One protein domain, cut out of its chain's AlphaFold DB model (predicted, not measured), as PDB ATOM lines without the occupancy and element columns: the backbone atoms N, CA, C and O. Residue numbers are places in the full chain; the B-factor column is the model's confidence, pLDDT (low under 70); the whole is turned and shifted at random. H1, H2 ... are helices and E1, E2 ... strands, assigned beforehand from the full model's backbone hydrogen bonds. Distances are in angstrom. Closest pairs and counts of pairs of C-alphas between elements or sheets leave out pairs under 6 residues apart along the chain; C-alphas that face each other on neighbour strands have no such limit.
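AT A GLANCE: This is residues 35 to 158 of the 158 residues of an uncharacterized protein of Ruminococcus bromii (UniProt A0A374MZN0). A strongly twisted sheet of four strands, E3 to E6, makes the middle layer, with H2 slanting over one face and H1 and H3 over the other. H3 covers the edge strand E3, H1 lies over E5, and the small hairpin of E1 and E2 lies beyond one end of the sheet, near Tyr 83 of E4. The printed part has 124 residues with three named helices and six named strands, in the order H1 E1 E2 E3 E4 E5 E6 H2 H3; the large sheet runs E3 - E4 - E5 - E6, all antiparallel. The class is mixed, and the whole is compact and rounded, with a radius of gyration of the C-alphas of 13.9 A and spans of 36 by 35 by 30 A.

HOW THE PARTS SIT: Start at the sheet, where E3, residues 65 to 71, E4, residues 76 to 83, E5, residues 89 to 96, and E6, residues 101 to 104, form a meander, each strand the antiparallel neighbour of the one before. Within hydrogen-bond range you will find N 69 and O 78 at 2.9 A, N 93 and O 79 at 2.8 A, and N 94 and O 103 at 2.8 A. On one face is H2, residues 112 to 128, at a height over the sheet of 8.0 A; its closest C-alphas to E4 are those of Ala 126 and Asn 82, 5.6 A. On the opposite face look for H3, residues 138 to 156, over E3 at a height of 8.8 A, with the C-alphas of Ala 148 and Ser 67 closest at 5.5 A. H1, residues 35 to 47, is on the same face as H3, also at a height of 8.8 A; with H2 on the opposite face this makes three layers, helices on both faces of a sheet. Residues 40 to 44 of H1 alone touch H3, opposite ways at a steep tilt of 47 degrees, with the C-alphas of Ile 40 and Lys 146 closest at 6.1 A. The hairpin of E1, residues 54 to 56, and E2, residues 59 to 61, has N 61 and O 54 at 2.8 A. In H2 and H3 every O i to N i+4 pair is within hydrogen-bond range; in H1 7 of 9 are.

IN THESE COORDINATES: Find C-alpha 35 at (43.750, -18.666, 8.864), from which H1 runs 19.2 A. E4 and E5 measure 23.0 A and 23.3 A, and H2 23.9 A. H3 runs 27.9 A to C-alpha 156 at (50.012, -33.090, 5.484).

THE WHOLE: The C-alphas of Ala 58 and Leu 157 are farthest apart, at 42.9 A. The printed part has no cut, and no link is long. Confidence is under 70 at residues 50 to 54, 56, 72 to 74 and 109.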
ATOM      1  N   ALA A  35      43.919 -18.490  10.305       92.19
ATOM      2  CA  ALA A  35      43.750 -18.666   8.864       92.19
ATOM      3  C   ALA A  35      42.973 -19.950   8.538       92.19
ATOM      4  O   ALA A  35      42.118 -19.937   7.656       92.19
ATOM      5  N   ASP A  36      43.238 -21.030   9.273       94.75
ATOM      6  CA  ASP A  36      42.528 -22.305   9.143       94.75
ATOM      7  C   ASP A  36      41.061 -22.169   9.560       94.75
ATOM      8  O   ASP A  36      40.168 -22.658   8.868       94.75
ATOM      9  N   ALA A  37      40.809 -21.434  10.650       95.69
ATOM     10  CA  ALA A  37      39.467 -21.175  11.156       95.69
ATOM     11  C   ALA A  37      38.553 -20.572  10.078       95.69
ATOM     12  O   ALA A  37      37.404 -20.976   9.967       95.69
ATOM     13  N   LYS A  38      39.072 -19.699   9.203       96.56
ATOM     14  CA  LYS A  38      38.278 -19.126   8.102       96.56
ATOM     15  C   LYS A  38      37.701 -20.179   7.155       96.56
ATOM     16  O   LYS A  38      36.600 -19.991   6.653       96.56
ATOM     17  N   TYR A  39      38.425 -21.267   6.895       96.56
ATOM     18  CA  TYR A  39      37.923 -22.353   6.050       96.56
ATOM     19  C   TYR A  39      36.845 -23.172   6.760       96.56
ATOM     20  O   TYR A  39      35.881 -23.584   6.120       96.56
ATOM     21  N   ILE A  40      37.008 -23.390   8.068       97.19
ATOM     22  CA  ILE A  40      36.034 -24.100   8.908       97.19
ATOM     23  C   ILE A  40      34.725 -23.307   8.961       97.19
ATOM     24  O   ILE A  40      33.683 -23.855   8.609       97.19
ATOM     25  N   GLU A  41      34.793 -22.015   9.301       96.88
ATOM     26  CA  GLU A  41      33.614 -21.141   9.360       96.88
ATOM     27  C   GLU A  41      32.935 -21.018   7.992       96.88
ATOM     28  O   GLU A  41      31.721 -21.154   7.896       96.88
ATOM     29  N   LEU A  42      33.707 -20.860   6.906       96.56
ATOM     30  CA  LEU A  42      33.136 -20.785   5.559       96.56
ATOM     31  C   LEU A  42      32.311 -22.034   5.212       96.56
ATOM     32  O   LEU A  42      31.235 -21.913   4.628       96.56
ATOM     33  N   VAL A  43      32.805 -23.230   5.544       96.19
ATOM     34  CA  VAL A  43      32.052 -24.468   5.308       96.19
ATOM     35  C   VAL A  43      30.829 -24.531   6.213       96.19
ATOM     36  O   VAL A  43      29.746 -24.837   5.721       96.19
ATOM     37  N   TYR A  44      30.985 -24.219   7.497       95.00
ATOM     38  CA  TYR A  44      29.891 -24.235   8.462       95.00
ATOM     39  C   TYR A  44      28.727 -23.330   8.040       95.00
ATOM     40  O   TYR A  44      27.594 -23.800   7.950       95.00
ATOM     41  N   ASP A  45      29.020 -22.094   7.634       92.88
ATOM     42  CA  ASP A  45      28.021 -21.115   7.190       92.88
ATOM     43  C   ASP A  45      27.261 -21.547   5.922       92.88
ATOM     44  O   ASP A  45      26.203 -20.996   5.605       92.88
ATOM     45  N   ASN A  46      27.792 -22.509   5.159       89.19
ATOM     46  CA  ASN A  46      27.218 -22.924   3.881       89.19
ATOM     47  C   ASN A  46      26.686 -24.366   3.855       89.19
ATOM     48  O   ASN A  46      25.896 -24.682   2.959       89.19
ATOM     49  N   ILE A  47      27.086 -25.238   4.788       83.50
ATOM     50  CA  ILE A  47      26.844 -26.689   4.693       83.50
ATOM     51  C   ILE A  47      25.361 -27.067   4.732       83.50
ATOM     52  O   ILE A  47      24.952 -28.013   4.054       83.50
ATOM     53  N   GLU A  48      24.534 -26.289   5.432       75.50
ATOM     54  CA  GLU A  48      23.085 -26.518   5.516       75.50
ATOM     55  C   GLU A  48      22.388 -26.447   4.149       75.50
ATOM     56  O   GLU A  48      21.373 -27.111   3.932       75.50
ATOM     57  N   ASN A  49      22.966 -25.731   3.175       72.19
ATOM     58  CA  ASN A  49      22.443 -25.686   1.806       72.19
ATOM     59  C   ASN A  49      22.531 -27.050   1.085       72.19
ATOM     60  O   ASN A  49      21.864 -27.258   0.064       72.19
ATOM     61  N   TRP A  50      23.356 -27.975   1.587       68.62
ATOM     62  CA  TRP A  50      23.693 -29.247   0.933       68.62
ATOM     63  C   TRP A  50      23.359 -30.491   1.763       68.62
ATOM     64  O   TRP A  50      23.406 -31.603   1.230       68.62
ATOM     65  N   ASP A  51      23.017 -30.310   3.037       64.00
ATOM     66  CA  ASP A  51      22.895 -31.369   4.043       64.00
ATOM     67  C   ASP A  51      21.787 -32.398   3.726       64.00
ATOM     68  O   ASP A  51      21.938 -33.583   4.009       64.00
ATOM     69  N   VAL A  52      20.705 -31.991   3.044       60.50
ATOM     70  CA  VAL A  52      19.497 -32.837   2.869       60.50
ATOM     71  C   VAL A  52      18.984 -32.927   1.429       60.50
ATOM     72  O   VAL A  52      17.877 -33.392   1.186       60.50
ATOM     73  N   THR A  53      19.730 -32.438   0.443       62.75
ATOM     74  CA  THR A  53      19.143 -32.048  -0.854       62.75
ATOM     75  C   THR A  53      19.473 -32.968  -2.019       62.75
ATOM     76  O   THR A  53      19.326 -32.552  -3.175       62.75
ATOM     77  N   LYS A  54      19.888 -34.225  -1.774       67.50
ATOM     78  CA  LYS A  54      20.082 -35.160  -2.886       67.50
ATOM     79  C   LYS A  54      18.939 -36.136  -3.085       67.50
ATOM     80  O   LYS A  54      18.909 -37.209  -2.496       67.50
ATOM     81  N   ASP A  55      18.059 -35.782  -4.015       74.94
ATOM     82  CA  ASP A  55      17.021 -36.679  -4.511       74.94
ATOM     83  C   ASP A  55      17.565 -37.589  -5.621       74.94
ATOM     84  O   ASP A  55      18.022 -37.122  -6.672       74.94
ATOM     85  N   ASP A  56      17.483 -38.898  -5.401       69.62
ATOM     86  CA  ASP A  56      17.656 -39.926  -6.424       69.62
ATOM     87  C   ASP A  56      16.529 -40.957  -6.303       69.62
ATOM     88  O   ASP A  56      16.297 -41.549  -5.249       69.62
ATOM     89  N   SER A  57      15.810 -41.174  -7.405       76.44
ATOM     90  CA  SER A  57      14.810 -42.240  -7.522       76.44
ATOM     91  C   SER A  57      13.783 -42.272  -6.370       76.44
ATOM     92  O   SER A  57      13.479 -43.334  -5.823       76.44
ATOM     93  N   ALA A  58      13.238 -41.098  -6.019       77.25
ATOM     94  CA  ALA A  58      12.272 -40.867  -4.931       77.25
ATOM     95  C   ALA A  58      12.802 -41.109  -3.503       77.25
ATOM     96  O   ALA A  58      12.014 -41.239  -2.563       77.25
ATOM     97  N   LYS A  59      14.125 -41.157  -3.333       78.00
ATOM     98  CA  LYS A  59      14.792 -41.141  -2.032       78.00
ATOM     99  C   LYS A  59      15.617 -39.875  -1.901       78.00
ATOM    100  O   LYS A  59      16.328 -39.507  -2.832       78.00
ATOM    101  N   THR A  60      15.536 -39.265  -0.733       81.88
ATOM    102  CA  THR A  60      16.404 -38.162  -0.339       81.88
ATOM    103  C   THR A  60      17.564 -38.736   0.461       81.88
ATOM    104  O   THR A  60      17.360 -39.551   1.363       81.88
ATOM    105  N   PHE A  61      18.777 -38.348   0.092       83.06
ATOM    106  CA  PHE A  61      20.007 -38.760   0.744       83.06
ATOM    107  C   PHE A  61      20.657 -37.553   1.399       83.06
ATOM    108  O   PHE A  61      20.835 -36.512   0.759       83.06
ATOM    109  N   SER A  62      21.041 -37.737   2.654       88.31
ATOM    110  CA  SER A  62      21.856 -36.780   3.381       88.31
ATOM    111  C   SER A  62      23.341 -37.071   3.192       88.31
ATOM    112  O   SER A  62      23.721 -38.146   2.707       88.31
ATOM    113  N   ILE A  63      24.178 -36.093   3.528       91.19
ATOM    114  CA  ILE A  63      25.632 -36.259   3.499       91.19
ATOM    115  C   ILE A  63      26.023 -37.393   4.460       91.19
ATOM    116  O   ILE A  63      25.501 -37.498   5.563       91.19
ATOM    117  N   ASP A  64      26.937 -38.249   4.017       91.50
ATOM    118  CA  ASP A  64      27.494 -39.365   4.789       91.50
ATOM    119  C   ASP A  64      28.895 -39.030   5.309       91.50
ATOM    120  O   ASP A  64      29.210 -39.270   6.470       91.50
ATOM    121  N   LYS A  65      29.735 -38.422   4.458       94.19
ATOM    122  CA  LYS A  65      31.122 -38.088   4.805       94.19
ATOM    123  C   LYS A  65      31.585 -36.765   4.231       94.19
ATOM    124  O   LYS A  65      31.231 -36.406   3.100       94.19
ATOM    125  N   ILE A  66      32.456 -36.101   4.984       95.88
ATOM    126  CA  ILE A  66      33.083 -34.837   4.607       95.88
ATOM    127  C   ILE A  66      34.611 -34.893   4.720       95.88
ATOM    128  O   ILE A  66      35.162 -35.612   5.555       95.88
ATOM    129  N   SER A  67      35.311 -34.129   3.880       96.81
ATOM    130  CA  SER A  67      36.778 -34.015   3.912       96.81
ATOM    131  C   SER A  67      37.273 -32.690   3.344       96.81
ATOM    132  O   SER A  67      36.656 -32.119   2.445       96.81
ATOM    133  N   PHE A  68      38.457 -32.269   3.792       96.38
ATOM    134  CA  PHE A  68      39.226 -31.179   3.192       96.38
ATOM    135  C   PHE A  68      40.448 -31.724   2.444       96.38
ATOM    136  O   PHE A  68      41.110 -32.658   2.901       96.38
ATOM    137  N   TYR A  69      40.780 -31.116   1.306       93.00
ATOM    138  CA  TYR A  69      41.986 -31.411   0.532       93.00
ATOM    139  C   TYR A  69      42.542 -30.131  -0.095       93.00
ATOM    140  O   TYR A  69      41.786 -29.217  -0.398       93.00
ATOM    141  N   ASN A  70      43.843 -30.106  -0.410       90.62
ATOM    142  CA  ASN A  70      44.306 -29.173  -1.441       90.62
ATOM    143  C   ASN A  70      44.068 -29.833  -2.789       90.62
ATOM    144  O   ASN A  70      44.652 -30.883  -3.070       90.62
ATOM    145  N   PHE A  71      43.218 -29.220  -3.592       81.94
ATOM    146  CA  PHE A  71      42.990 -29.618  -4.964       81.94
ATOM    147  C   PHE A  71      44.158 -29.173  -5.848       81.94
ATOM    148  O   PHE A  71      44.783 -28.165  -5.535       81.94
ATOM    149  N   ALA A  72      44.437 -29.933  -6.916       68.88
ATOM    150  CA  ALA A  72      45.365 -29.624  -8.015       68.88
ATOM    151  C   ALA A  72      46.680 -28.904  -7.628       68.88
ATOM    152  O   ALA A  72      46.698 -27.725  -7.295       68.88
ATOM    153  N   ASN A  73      47.825 -29.588  -7.722       65.19
ATOM    154  CA  ASN A  73      49.166 -29.036  -7.432       65.19
ATOM    155  C   ASN A  73      49.359 -28.365  -6.049       65.19
ATOM    156  O   ASN A  73      50.460 -27.919  -5.742       65.19
ATOM    157  N   GLY A  74      48.349 -28.379  -5.173       66.12
ATOM    158  CA  GLY A  74      48.463 -27.978  -3.775       66.12
ATOM    159  C   GLY A  74      48.037 -26.544  -3.458       66.12
ATOM    160  O   GLY A  74      48.135 -26.180  -2.287       66.12
ATOM    161  N   GLU A  75      47.574 -25.760  -4.436       74.94
ATOM    162  CA  GLU A  75      47.360 -24.311  -4.269       74.94
ATOM    163  C   GLU A  75      45.973 -23.942  -3.730       74.94
ATOM    164  O   GLU A  75      45.861 -22.981  -2.972       74.94
ATOM    165  N   GLN A  76      44.926 -24.701  -4.065       87.06
ATOM    166  CA  GLN A  76      43.551 -24.330  -3.721       87.06
ATOM    167  C   GLN A  76      42.923 -25.316  -2.737       87.06
ATOM    168  O   GLN A  76      42.895 -26.523  -2.983       87.06
ATOM    169  N   MET A  77      42.395 -24.806  -1.623       93.25
ATOM    170  CA  MET A  77      41.648 -25.620  -0.666       93.25
ATOM    171  C   MET A  77      40.303 -26.029  -1.267       93.25
ATOM    172  O   MET A  77      39.606 -25.225  -1.891       93.25
ATOM    173  N   ALA A  78      39.924 -27.278  -1.043       94.12
ATOM    174  CA  ALA A  78      38.652 -27.821  -1.459       94.12
ATOM    175  C   ALA A  78      37.995 -28.628  -0.341       94.12
ATOM    176  O   ALA A  78      38.660 -29.319   0.432       94.12
ATOM    177  N   PHE A  79      36.670 -28.565  -0.314       95.25
ATOM    178  CA  PHE A  79      35.801 -29.322   0.570       95.25
ATOM    179  C   PHE A  79      35.014 -30.350  -0.236       95.25
ATOM    180  O   PHE A  79      34.460 -30.027  -1.286       95.25
ATOM    181  N   TYR A  80      34.968 -31.586   0.238       93.62
ATOM    182  CA  TYR A  80      34.280 -32.683  -0.427       93.62
ATOM    183  C   TYR A  80      33.190 -33.242   0.466       93.62
ATOM    184  O   TYR A  80      33.423 -33.501   1.642       93.62
ATOM    185  N   ILE A  81      32.031 -33.491  -0.138       92.31
ATOM    186  CA  ILE A  81      30.911 -34.201   0.474       92.31
ATOM    187  C   ILE A  81      30.656 -35.496  -0.292       92.31
ATOM    188  O   ILE A  81      30.807 -35.546  -1.517       92.31
ATOM    189  N   ASN A  82      30.267 -36.539   0.428       91.81
ATOM    190  CA  ASN A  82      29.823 -37.815  -0.115       91.81
ATOM    191  C   ASN A  82      28.375 -38.062   0.313       91.81
ATOM    192  O   ASN A  82      28.031 -37.843   1.468       91.81
ATOM    193  N   TYR A  83      27.562 -38.559  -0.608       88.31
ATOM    194  CA  TYR A  83      26.244 -39.119  -0.356       88.31
ATOM    195  C   TYR A  83      26.326 -40.641  -0.540       88.31
ATOM    196  O   TYR A  83      27.011 -41.109  -1.454       88.31
ATOM    197  N   PRO A  84      25.588 -41.443   0.241       83.81
ATOM    198  CA  PRO A  84      25.675 -42.900   0.198       83.81
ATOM    199  C   PRO A  84      24.869 -43.495  -0.980       83.81
ATOM    200  O   PRO A  84      24.010 -44.361  -0.806       83.81
ATOM    201  N   ILE A  85      25.133 -43.026  -2.206       82.81
ATOM    202  CA  ILE A  85      24.441 -43.423  -3.441       82.81
ATOM    203  C   ILE A  85      25.407 -44.206  -4.336       82.81
ATOM    204  O   ILE A  85      26.276 -43.635  -4.986       82.81
ATOM    205  N   GLY A  86      25.245 -45.531  -4.411       70.88
ATOM    206  CA  GLY A  86      25.883 -46.359  -5.448       70.88
ATOM    207  C   GLY A  86      27.422 -46.346  -5.495       70.88
ATOM    208  O   GLY A  86      27.986 -46.746  -6.511       70.88
ATOM    209  N   GLY A  87      28.101 -45.902  -4.431       72.88
ATOM    210  CA  GLY A  87      29.558 -45.791  -4.354       72.88
ATOM    211  C   GLY A  87      30.005 -44.378  -3.978       72.88
ATOM    212  O   GLY A  87      29.573 -43.845  -2.964       72.88
ATOM    213  N   TYR A  88      30.879 -43.792  -4.798       76.69
ATOM    214  CA  TYR A  88      31.570 -42.516  -4.566       76.69
ATOM    215  C   TYR A  88      30.775 -41.308  -5.083       76.69
ATOM    216  O   TYR A  88      31.283 -40.527  -5.890       76.69
ATOM    217  N   TYR A  89      29.498 -41.196  -4.725       83.50
ATOM    218  CA  TYR A  89      28.646 -40.129  -5.247       83.50
ATOM    219  C   TYR A  89      28.725 -38.892  -4.361       83.50
ATOM    220  O   TYR A  89      28.360 -38.927  -3.198       83.50
ATOM    221  N   GLY A  90      29.152 -37.761  -4.905       86.00
ATOM    222  CA  GLY A  90      29.453 -36.593  -4.088       86.00
ATOM    223  C   GLY A  90      29.734 -35.352  -4.911       86.00
ATOM    224  O   GLY A  90      29.533 -35.332  -6.129       86.00
ATOM    225  N   CYS A  91      30.178 -34.299  -4.239       87.44
ATOM    226  CA  CYS A  91      30.579 -33.040  -4.858       87.44
ATOM    227  C   CYS A  91      31.815 -32.494  -4.142       87.44
ATOM    228  O   CYS A  91      31.933 -32.622  -2.926       87.44
ATOM    229  N   GLY A  92      32.713 -31.880  -4.908       90.31
ATOM    230  CA  GLY A  92      33.781 -31.043  -4.378       90.31
ATOM    231  C   GLY A  92      33.437 -29.568  -4.556       90.31
ATOM    232  O   GLY A  92      32.740 -29.207  -5.509       90.31
ATOM    233  N   TYR A  93      33.944 -28.727  -3.667       92.06
ATOM    234  CA  TYR A  93      33.802 -27.278  -3.698       92.06
ATOM    235  C   TYR A  93      35.159 -26.634  -3.461       92.06
ATOM    236  O   TYR A  93      35.843 -26.987  -2.505       92.06
ATOM    237  N   TYR A  94      35.541 -25.682  -4.302       93.06
ATOM    238  CA  TYR A  94      36.642 -24.781  -4.010       93.06
ATOM    239  C   TYR A  94      36.241 -23.815  -2.905       93.06
ATOM    240  O   TYR A  94      35.146 -23.251  -2.943       93.06
ATOM    241  N   LEU A  95      37.136 -23.620  -1.940       94.25
ATOM    242  CA  LEU A  95      36.936 -22.686  -0.842       94.25
ATOM    243  C   LEU A  95      37.690 -21.392  -1.127       94.25
ATOM    244  O   LEU A  95      38.919 -21.394  -1.221       94.25
ATOM    245  N   ASN A  96      36.957 -20.288  -1.231       93.00
ATOM    246  CA  ASN A  96      37.526 -18.954  -1.329       93.00
ATOM    247  C   ASN A  96      37.144 -18.158  -0.077       93.00
ATOM    248  O   ASN A  96      36.056 -17.594   0.020       93.00
ATOM    249  N   VAL A  97      38.050 -18.148   0.900       92.88
ATOM    250  CA  VAL A  97      37.850 -17.490   2.202       92.88
ATOM    251  C   VAL A  97      37.958 -15.971   2.147       92.88
ATOM    252  O   VAL A  97      37.430 -15.305   3.033       92.88
ATOM    253  N   ASP A  98      38.626 -15.420   1.134       90.88
ATOM    254  CA  ASP A  98      38.750 -13.970   0.975       90.88
ATOM    255  C   ASP A  98      37.442 -13.372   0.443       90.88
ATOM    256  O   ASP A  98      36.992 -12.335   0.931       90.88
ATOM    257  N   ASP A  99      36.794 -14.076  -0.488       90.44
ATOM    258  CA  ASP A  99      35.498 -13.681  -1.045       90.44
ATOM    259  C   ASP A  99      34.305 -14.271  -0.270       90.44
ATOM    260  O   ASP A  99      33.158 -13.917  -0.542       90.44
ATOM    261  N   GLY A 100      34.552 -15.173   0.686       90.94
ATOM    262  CA  GLY A 100      33.513 -15.852   1.469       90.94
ATOM    263  C   GLY A 100      32.613 -16.758   0.621       90.94
ATOM    264  O   GLY A 100      31.417 -16.861   0.883       90.94
ATOM    265  N   THR A 101      33.162 -17.374  -0.429       91.25
ATOM    266  CA  THR A 101      32.391 -18.164  -1.399       91.25
ATOM    267  C   THR A 101      32.880 -19.601  -1.510       91.25
ATOM    268  O   THR A 101      34.061 -19.910  -1.342       91.25
ATOM    269  N   MET A 102      31.940 -20.490  -1.836       91.88
ATOM    270  CA  MET A 102      32.211 -21.879  -2.187       91.88
ATOM    271  C   MET A 102      31.737 -22.144  -3.613       91.88
ATOM    272  O   MET A 102      30.547 -22.033  -3.912       91.88
ATOM    273  N   GLU A 103      32.659 -22.505  -4.501       90.44
ATOM    274  CA  GLU A 103      32.345 -22.794  -5.902       90.44
ATOM    275  C   GLU A 103      32.393 -24.296  -6.150       90.44
ATOM    276  O   GLU A 103      33.395 -24.953  -5.875       90.44
ATOM    277  N   LYS A 104      31.314 -24.862  -6.691       89.06
ATOM    278  CA  LYS A 104      31.291 -26.286  -7.023       89.06
ATOM    279  C   LYS A 104      32.358 -26.599  -8.072       89.06
ATOM    280  O   LYS A 104      32.364 -26.017  -9.153       89.06
ATOM    281  N   ILE A 105      33.185 -27.599  -7.788       87.94
ATOM    282  CA  ILE A 105      34.166 -28.119  -8.735       87.94
ATOM    283  C   ILE A 105      33.396 -28.783  -9.877       87.94
ATOM    284  O   ILE A 105      32.761 -29.829  -9.717       87.94
ATOM    285  N   THR A 106      33.433 -28.136 -11.037       83.12
ATOM    286  CA  THR A 106      32.926 -28.664 -12.302       83.12
ATOM    287  C   THR A 106      34.096 -28.789 -13.262       83.12
ATOM    288  O   THR A 106      35.029 -27.991 -13.220       83.12
ATOM    289  N   TYR A 107      34.083 -29.825 -14.093       74.50
ATOM    290  CA  TYR A 107      35.144 -30.067 -15.060       74.50
ATOM    291  C   TYR A 107      34.550 -30.311 -16.438       74.50
ATOM    292  O   TYR A 107      33.507 -30.958 -16.582       74.50
ATOM    293  N   ASP A 108      35.232 -29.783 -17.451       73.38
ATOM    294  CA  ASP A 108      34.973 -30.143 -18.837       73.38
ATOM    295  C   ASP A 108      35.348 -31.624 -19.039       73.38
ATOM    296  O   ASP A 108      36.275 -32.146 -18.418       73.38
ATOM    297  N   ILE A 109      34.636 -32.320 -19.926       68.94
ATOM    298  CA  ILE A 109      34.963 -33.693 -20.322       68.94
ATOM    299  C   ILE A 109      36.376 -33.826 -20.908       68.94
ATOM    300  O   ILE A 109      36.909 -34.936 -20.911       68.94
ATOM    301  N   TYR A 110      36.954 -32.725 -21.392       75.62
ATOM    302  CA  TYR A 110      38.309 -32.666 -21.940       75.62
ATOM    303  C   TYR A 110      39.386 -32.329 -20.899       75.62
ATOM    304  O   TYR A 110      40.570 -32.500 -21.195       75.62
ATOM    305  N   ASP A 111      39.010 -31.894 -19.693       82.69
ATOM    306  CA  ASP A 111      39.958 -31.635 -18.605       82.69
ATOM    307  C   ASP A 111      40.202 -32.917 -17.798       82.69
ATOM    308  O   ASP A 111      39.642 -33.163 -16.723       82.69
ATOM    309  N   HIS A 112      40.990 -33.801 -18.409       81.12
ATOM    310  CA  HIS A 112      41.253 -35.137 -17.888       81.12
ATOM    311  C   HIS A 112      41.960 -35.113 -16.526       81.12
ATOM    312  O   HIS A 112      41.605 -35.924 -15.670       81.12
ATOM    313  N   ASP A 113      42.881 -34.172 -16.302       84.12
ATOM    314  CA  ASP A 113      43.669 -34.081 -15.068       84.12
ATOM    315  C   ASP A 113      42.794 -33.639 -13.886       84.12
ATOM    316  O   ASP A 113      42.774 -34.292 -12.837       84.12
ATOM    317  N   ILE A 114      41.983 -32.585 -14.066       81.75
ATOM    318  CA  ILE A 114      41.038 -32.132 -13.032       81.75
ATOM    319  C   ILE A 114      40.013 -33.225 -12.729       81.75
ATOM    320  O   ILE A 114      39.714 -33.492 -11.559       81.75
ATOM    321  N   LYS A 115      39.488 -33.890 -13.764       84.31
ATOM    322  CA  LYS A 115      38.542 -34.996 -13.591       84.31
ATOM    323  C   LYS A 115      39.151 -36.144 -12.789       84.31
ATOM    324  O   LYS A 115      38.483 -36.685 -11.903       84.31
ATOM    325  N   GLU A 116      40.387 -36.532 -13.090       85.75
ATOM    326  CA  GLU A 116      41.084 -37.608 -12.385       85.75
ATOM    327  C   GLU A 116      41.314 -37.249 -10.913       85.75
ATOM    328  O   GLU A 116      40.950 -38.034 -10.030       85.75
ATOM    329  N   TRP A 117      41.817 -36.045 -10.626       86.38
ATOM    330  CA  TRP A 117      42.000 -35.574  -9.251       86.38
ATOM    331  C   TRP A 117      40.687 -35.524  -8.480       86.38
ATOM    332  O   TRP A 117      40.598 -36.096  -7.393       86.38
ATOM    333  N   SER A 118      39.648 -34.904  -9.047       83.81
ATOM    334  CA  SER A 118      38.333 -34.819  -8.406       83.81
ATOM    335  C   SER A 118      37.769 -36.203  -8.113       83.81
ATOM    336  O   SER A 118      37.253 -36.428  -7.020       83.81
ATOM    337  N   THR A 119      37.905 -37.145  -9.047       86.31
ATOM    338  CA  THR A 119      37.455 -38.527  -8.838       86.31
ATOM    339  C   THR A 119      38.252 -39.198  -7.718       86.31
ATOM    340  O   THR A 119      37.666 -39.842  -6.851       86.31
ATOM    341  N   SER A 120      39.575 -39.010  -7.681       88.94
ATOM    342  CA  SER A 120      40.439 -39.568  -6.632       88.94
ATOM    343  C   SER A 120      40.069 -39.050  -5.240       88.94
ATOM    344  O   SER A 120      39.941 -39.838  -4.302       88.94
ATOM    345  N   TYR A 121      39.838 -37.742  -5.099       89.94
ATOM    346  CA  TYR A 121      39.435 -37.148  -3.823       89.94
ATOM    347  C   TYR A 121      38.024 -37.556  -3.404       89.94
ATOM    348  O   TYR A 121      37.814 -37.831  -2.228       89.94
ATOM    349  N   MET A 122      37.078 -37.687  -4.339       88.19
ATOM    350  CA  MET A 122      35.745 -38.222  -4.030       88.19
ATOM    351  C   MET A 122      35.811 -39.663  -3.514       88.19
ATOM    352  O   MET A 122      35.149 -39.994  -2.531       88.19
ATOM    353  N   VAL A 123      36.648 -40.506  -4.130       90.12
ATOM    354  CA  VAL A 123      36.871 -41.890  -3.681       90.12
ATOM    355  C   VAL A 123      37.445 -41.928  -2.267       90.12
ATOM    356  O   VAL A 123      36.955 -42.673  -1.416       90.12
ATOM    357  N   ARG A 124      38.465 -41.102  -2.005       91.31
ATOM    358  CA  ARG A 124      39.077 -40.986  -0.675       91.31
ATOM    359  C   ARG A 124      38.087 -40.464   0.356       91.31
ATOM    360  O   ARG A 124      37.997 -41.057   1.418       91.31
ATOM    361  N   ASN A 125      37.301 -39.440   0.031       92.12
ATOM    362  CA  ASN A 125      36.307 -38.892   0.951       92.12
ATOM    363  C   ASN A 125      35.269 -39.946   1.360       92.12
ATOM    364  O   ASN A 125      34.984 -40.103   2.538       92.12
ATOM    365  N   ALA A 126      34.738 -40.720   0.412       90.56
ATOM    366  CA  ALA A 126      33.763 -41.756   0.754       90.56
ATOM    367  C   ALA A 126      34.362 -42.917   1.573       90.56
ATOM    368  O   ALA A 126      33.630 -43.635   2.247       90.56
ATOM    369  N   THR A 127      35.675 -43.145   1.477       91.25
ATOM    370  CA  THR A 127      36.343 -44.264   2.162       91.25
ATOM    371  C   THR A 127      36.848 -43.848   3.543       91.25
ATOM    372  O   THR A 127      36.594 -44.535   4.527       91.25
ATOM    373  N   ASP A 128      37.526 -42.703   3.603       92.44
ATOM    374  CA  ASP A 128      38.343 -42.259   4.735       92.44
ATOM    375  C   ASP A 128      37.901 -40.896   5.297       92.44
ATOM    376  O   ASP A 128      38.550 -40.366   6.197       92.44
ATOM    377  N   GLY A 129      36.841 -40.293   4.749       95.06
ATOM    378  CA  GLY A 129      36.322 -39.015   5.223       95.06
ATOM    379  C   GLY A 129      35.696 -39.109   6.610       95.06
ATOM    380  O   GLY A 129      35.289 -40.189   7.060       95.06
ATOM    381  N   THR A 130      35.607 -37.953   7.266       97.44
ATOM    382  CA  THR A 130      34.971 -37.805   8.576       97.44
ATOM    383  C   THR A 130      33.470 -38.033   8.437       97.44
ATOM    384  O   THR A 130      32.846 -37.488   7.523       97.44
ATOM    385  N   ASP A 131      32.909 -38.853   9.325       95.88
ATOM    386  CA  ASP A 131      31.478 -39.155   9.349       95.88
ATOM    387  C   ASP A 131      30.665 -37.886   9.620       95.88
ATOM    388  O   ASP A 131      30.985 -37.104  10.514       95.88
ATOM    389  N   TRP A 132      29.610 -37.688   8.835       93.75
ATOM    390  CA  TRP A 132      28.686 -36.575   8.992       93.75
ATOM    391  C   TRP A 132      27.377 -37.041   9.622       93.75
ATOM    392  O   TRP A 132      26.835 -38.087   9.266       93.75
ATOM    393  N   ASN A 133      26.849 -36.233  10.538       91.00
ATOM    394  CA  ASN A 133      25.544 -36.444  11.145       91.00
ATOM    395  C   ASN A 133      24.630 -35.259  10.817       91.00
ATOM    396  O   ASN A 133      24.725 -34.198  11.427       91.00
ATOM    397  N   SER A 134      23.717 -35.442   9.866       88.00
ATOM    398  CA  SER A 134      22.767 -34.396   9.462       88.00
ATOM    399  C   SER A 134      21.780 -33.996  10.560       88.00
ATOM    400  O   SER A 134      21.271 -32.874  10.540       88.00
ATOM    401  N   ASP A 135      21.530 -34.891  11.519       88.88
ATOM    402  CA  ASP A 135      20.612 -34.669  12.642       88.88
ATOM    403  C   ASP A 135      21.311 -34.049  13.868       88.88
ATOM    404  O   ASP A 135      20.657 -33.792  14.880       88.88
ATOM    405  N   ALA A 136      22.629 -33.829  13.795       90.94
ATOM    406  CA  ALA A 136      23.403 -33.165  14.839       90.94
ATOM    407  C   ALA A 136      22.949 -31.714  15.052       90.94
ATOM    408  O   ALA A 136      22.434 -31.062  14.136       90.94
ATOM    409  N   ASP A 137      23.167 -31.196  16.260       92.44
ATOM    410  CA  ASP A 137      22.959 -29.777  16.535       92.44
ATOM    411  C   ASP A 137      24.067 -28.898  15.926       92.44
ATOM    412  O   ASP A 137      25.057 -29.380  15.373       92.44
ATOM    413  N   GLU A 138      23.861 -27.582  15.985       91.31
ATOM    414  CA  GLU A 138      24.761 -26.577  15.413       91.31
ATOM    415  C   GLU A 138      26.202 -26.691  15.940       91.31
ATOM    416  O   GLU A 138      27.147 -26.586  15.153       91.31
ATOM    417  N   ASP A 139      26.379 -26.946  17.239       94.00
ATOM    418  CA  ASP A 139      27.697 -27.042  17.873       94.00
ATOM    419  C   ASP A 139      28.406 -28.345  17.470       94.00
ATOM    420  O   ASP A 139      29.605 -28.358  17.172       94.00
ATOM    421  N   GLU A 140      27.665 -29.454  17.421       95.12
ATOM    422  CA  GLU A 140      28.181 -30.752  16.988       95.12
ATOM    423  C   GLU A 140      28.568 -30.724  15.502       95.12
ATOM    424  O   GLU A 140      29.665 -31.167  15.151       95.12
ATOM    425  N   LYS A 141      27.748 -30.121  14.631       93.94
ATOM    426  CA  LYS A 141      28.079 -29.929  13.207       93.94
ATOM    427  C   LYS A 141      29.364 -29.129  13.025       93.94
ATOM    428  O   LYS A 141      30.231 -29.534  12.245       93.94
ATOM    429  N   HIS A 142      29.520 -28.030  13.764       95.69
ATOM    430  CA  HIS A 142      30.748 -27.231  13.749       95.69
ATOM    431  C   HIS A 142      31.962 -28.062  14.180       95.69
ATOM    432  O   HIS A 142      32.986 -28.098  13.489       95.69
ATOM    433  N   SER A 143      31.818 -28.821  15.271       96.62
ATOM    434  CA  SER A 143      32.870 -29.703  15.781       96.62
ATOM    435  C   SER A 143      33.282 -30.779  14.770       96.62
ATOM    436  O   SER A 143      34.477 -31.042  14.627       96.62
ATOM    437  N   ILE A 144      32.334 -31.380  14.045       97.00
ATOM    438  CA  ILE A 144      32.618 -32.391  13.014       97.00
ATOM    439  C   ILE A 144      33.405 -31.774  11.845       97.00
ATOM    440  O   ILE A 144      34.377 -32.364  11.365       97.00
ATOM    441  N   ILE A 145      33.045 -30.565  11.400       97.44
ATOM    442  CA  ILE A 145      33.781 -29.853  10.337       97.44
ATOM    443  C   ILE A 145      35.205 -29.548  10.791       97.44
ATOM    444  O   ILE A 145      36.164 -29.769  10.043       97.44
ATOM    445  N   LYS A 146      35.361 -29.082  12.033       97.44
ATOM    446  CA  LYS A 146      36.674 -28.852  12.628       97.44
ATOM    447  C   LYS A 146      37.503 -30.138  12.663       97.44
ATOM    448  O   LYS A 146      38.661 -30.110  12.252       97.44
ATOM    449  N   GLU A 147      36.924 -31.261  13.085       97.56
ATOM    450  CA  GLU A 147      37.603 -32.562  13.081       97.56
ATOM    451  C   GLU A 147      38.059 -32.960  11.667       97.56
ATOM    452  O   GLU A 147      39.206 -33.370  11.466       97.56
ATOM    453  N   ALA A 148      37.199 -32.785  10.660       97.50
ATOM    454  CA  ALA A 148      37.550 -33.048   9.266       97.50
ATOM    455  C   ALA A 148      38.742 -32.194   8.799       97.50
ATOM    456  O   ALA A 148      39.627 -32.687   8.088       97.50
ATOM    457  N   PHE A 149      38.814 -30.934   9.233       97.25
ATOM    458  CA  PHE A 149      39.948 -30.059   8.940       97.25
ATOM    459  C   PHE A 149      41.225 -30.488   9.685       97.25
ATOM    460  O   PHE A 149      42.314 -30.510   9.107       97.25
ATOM    461  N   GLU A 150      41.115 -30.900  10.949       96.50
ATOM    462  CA  GLU A 150      42.243 -31.446  11.708       96.50
ATOM    463  C   GLU A 150      42.805 -32.715  11.051       96.50
ATOM    464  O   GLU A 150      44.025 -32.872  10.939       96.50
ATOM    465  N   ASN A 151      41.937 -33.602  10.561       95.69
ATOM    466  CA  ASN A 151      42.331 -34.796   9.812       95.69
ATOM    467  C   ASN A 151      43.077 -34.431   8.522       95.69
ATOM    468  O   ASN A 151      44.107 -35.041   8.205       95.69
ATOM    469  N   TYR A 152      42.630 -33.384   7.825       94.69
ATOM    470  CA  TYR A 152      43.353 -32.817   6.691       94.69
ATOM    471  C   TYR A 152      44.756 -32.324   7.085       94.69
ATOM    472  O   TYR A 152      45.734 -32.735   6.454       94.69
ATOM    473  N   LEU A 153      44.904 -31.531   8.150       94.12
ATOM    474  CA  LEU A 153      46.219 -31.054   8.598       94.12
ATOM    475  C   LEU A 153      47.144 -32.210   8.998       94.12
ATOM    476  O   LEU A 153      48.307 -32.248   8.593       94.12
ATOM    477  N   LYS A 154      46.620 -33.205   9.725       92.81
ATOM    478  CA  LYS A 154      47.363 -34.422  10.096       92.81
ATOM    479  C   LYS A 154      47.850 -35.179   8.859       92.81
ATOM    480  O   LYS A 154      48.940 -35.754   8.886       92.81
ATOM    481  N   SER A 155      47.081 -35.171   7.768       89.25
ATOM    482  CA  SER A 155      47.463 -35.819   6.507       89.25
ATOM    483  C   SER A 155      48.662 -35.155   5.820       89.25
ATOM    484  O   SER A 155      49.396 -35.835   5.112       89.25
ATOM    485  N   LYS A 156      48.896 -33.857   6.062       87.06
ATOM    486  CA  LYS A 156      50.012 -33.090   5.484       87.06
ATOM    487  C   LYS A 156      51.346 -33.300   6.198       87.06
ATOM    488  O   LYS A 156      52.377 -32.904   5.669       87.06
ATOM    489  N   LEU A 157      51.326 -33.896   7.389       84.75
ATOM    490  CA  LEU A 157      52.524 -34.189   8.181       84.75
ATOM    491  C   LEU A 157      53.168 -35.540   7.828       84.75
ATOM    492  O   LEU A 157      54.208 -35.875   8.394       84.75
ATOM    493  N   LYS A 158      52.529 -36.330   6.961       70.75
ATOM    494  CA  LYS A 158      52.980 -37.656   6.521       70.75
ATOM    495  C   LYS A 158      53.754 -37.555   5.214       70.75
ATOM    496  O   LYS A 158      54.738 -38.313   5.087       70.75
TER     497      LYS A 158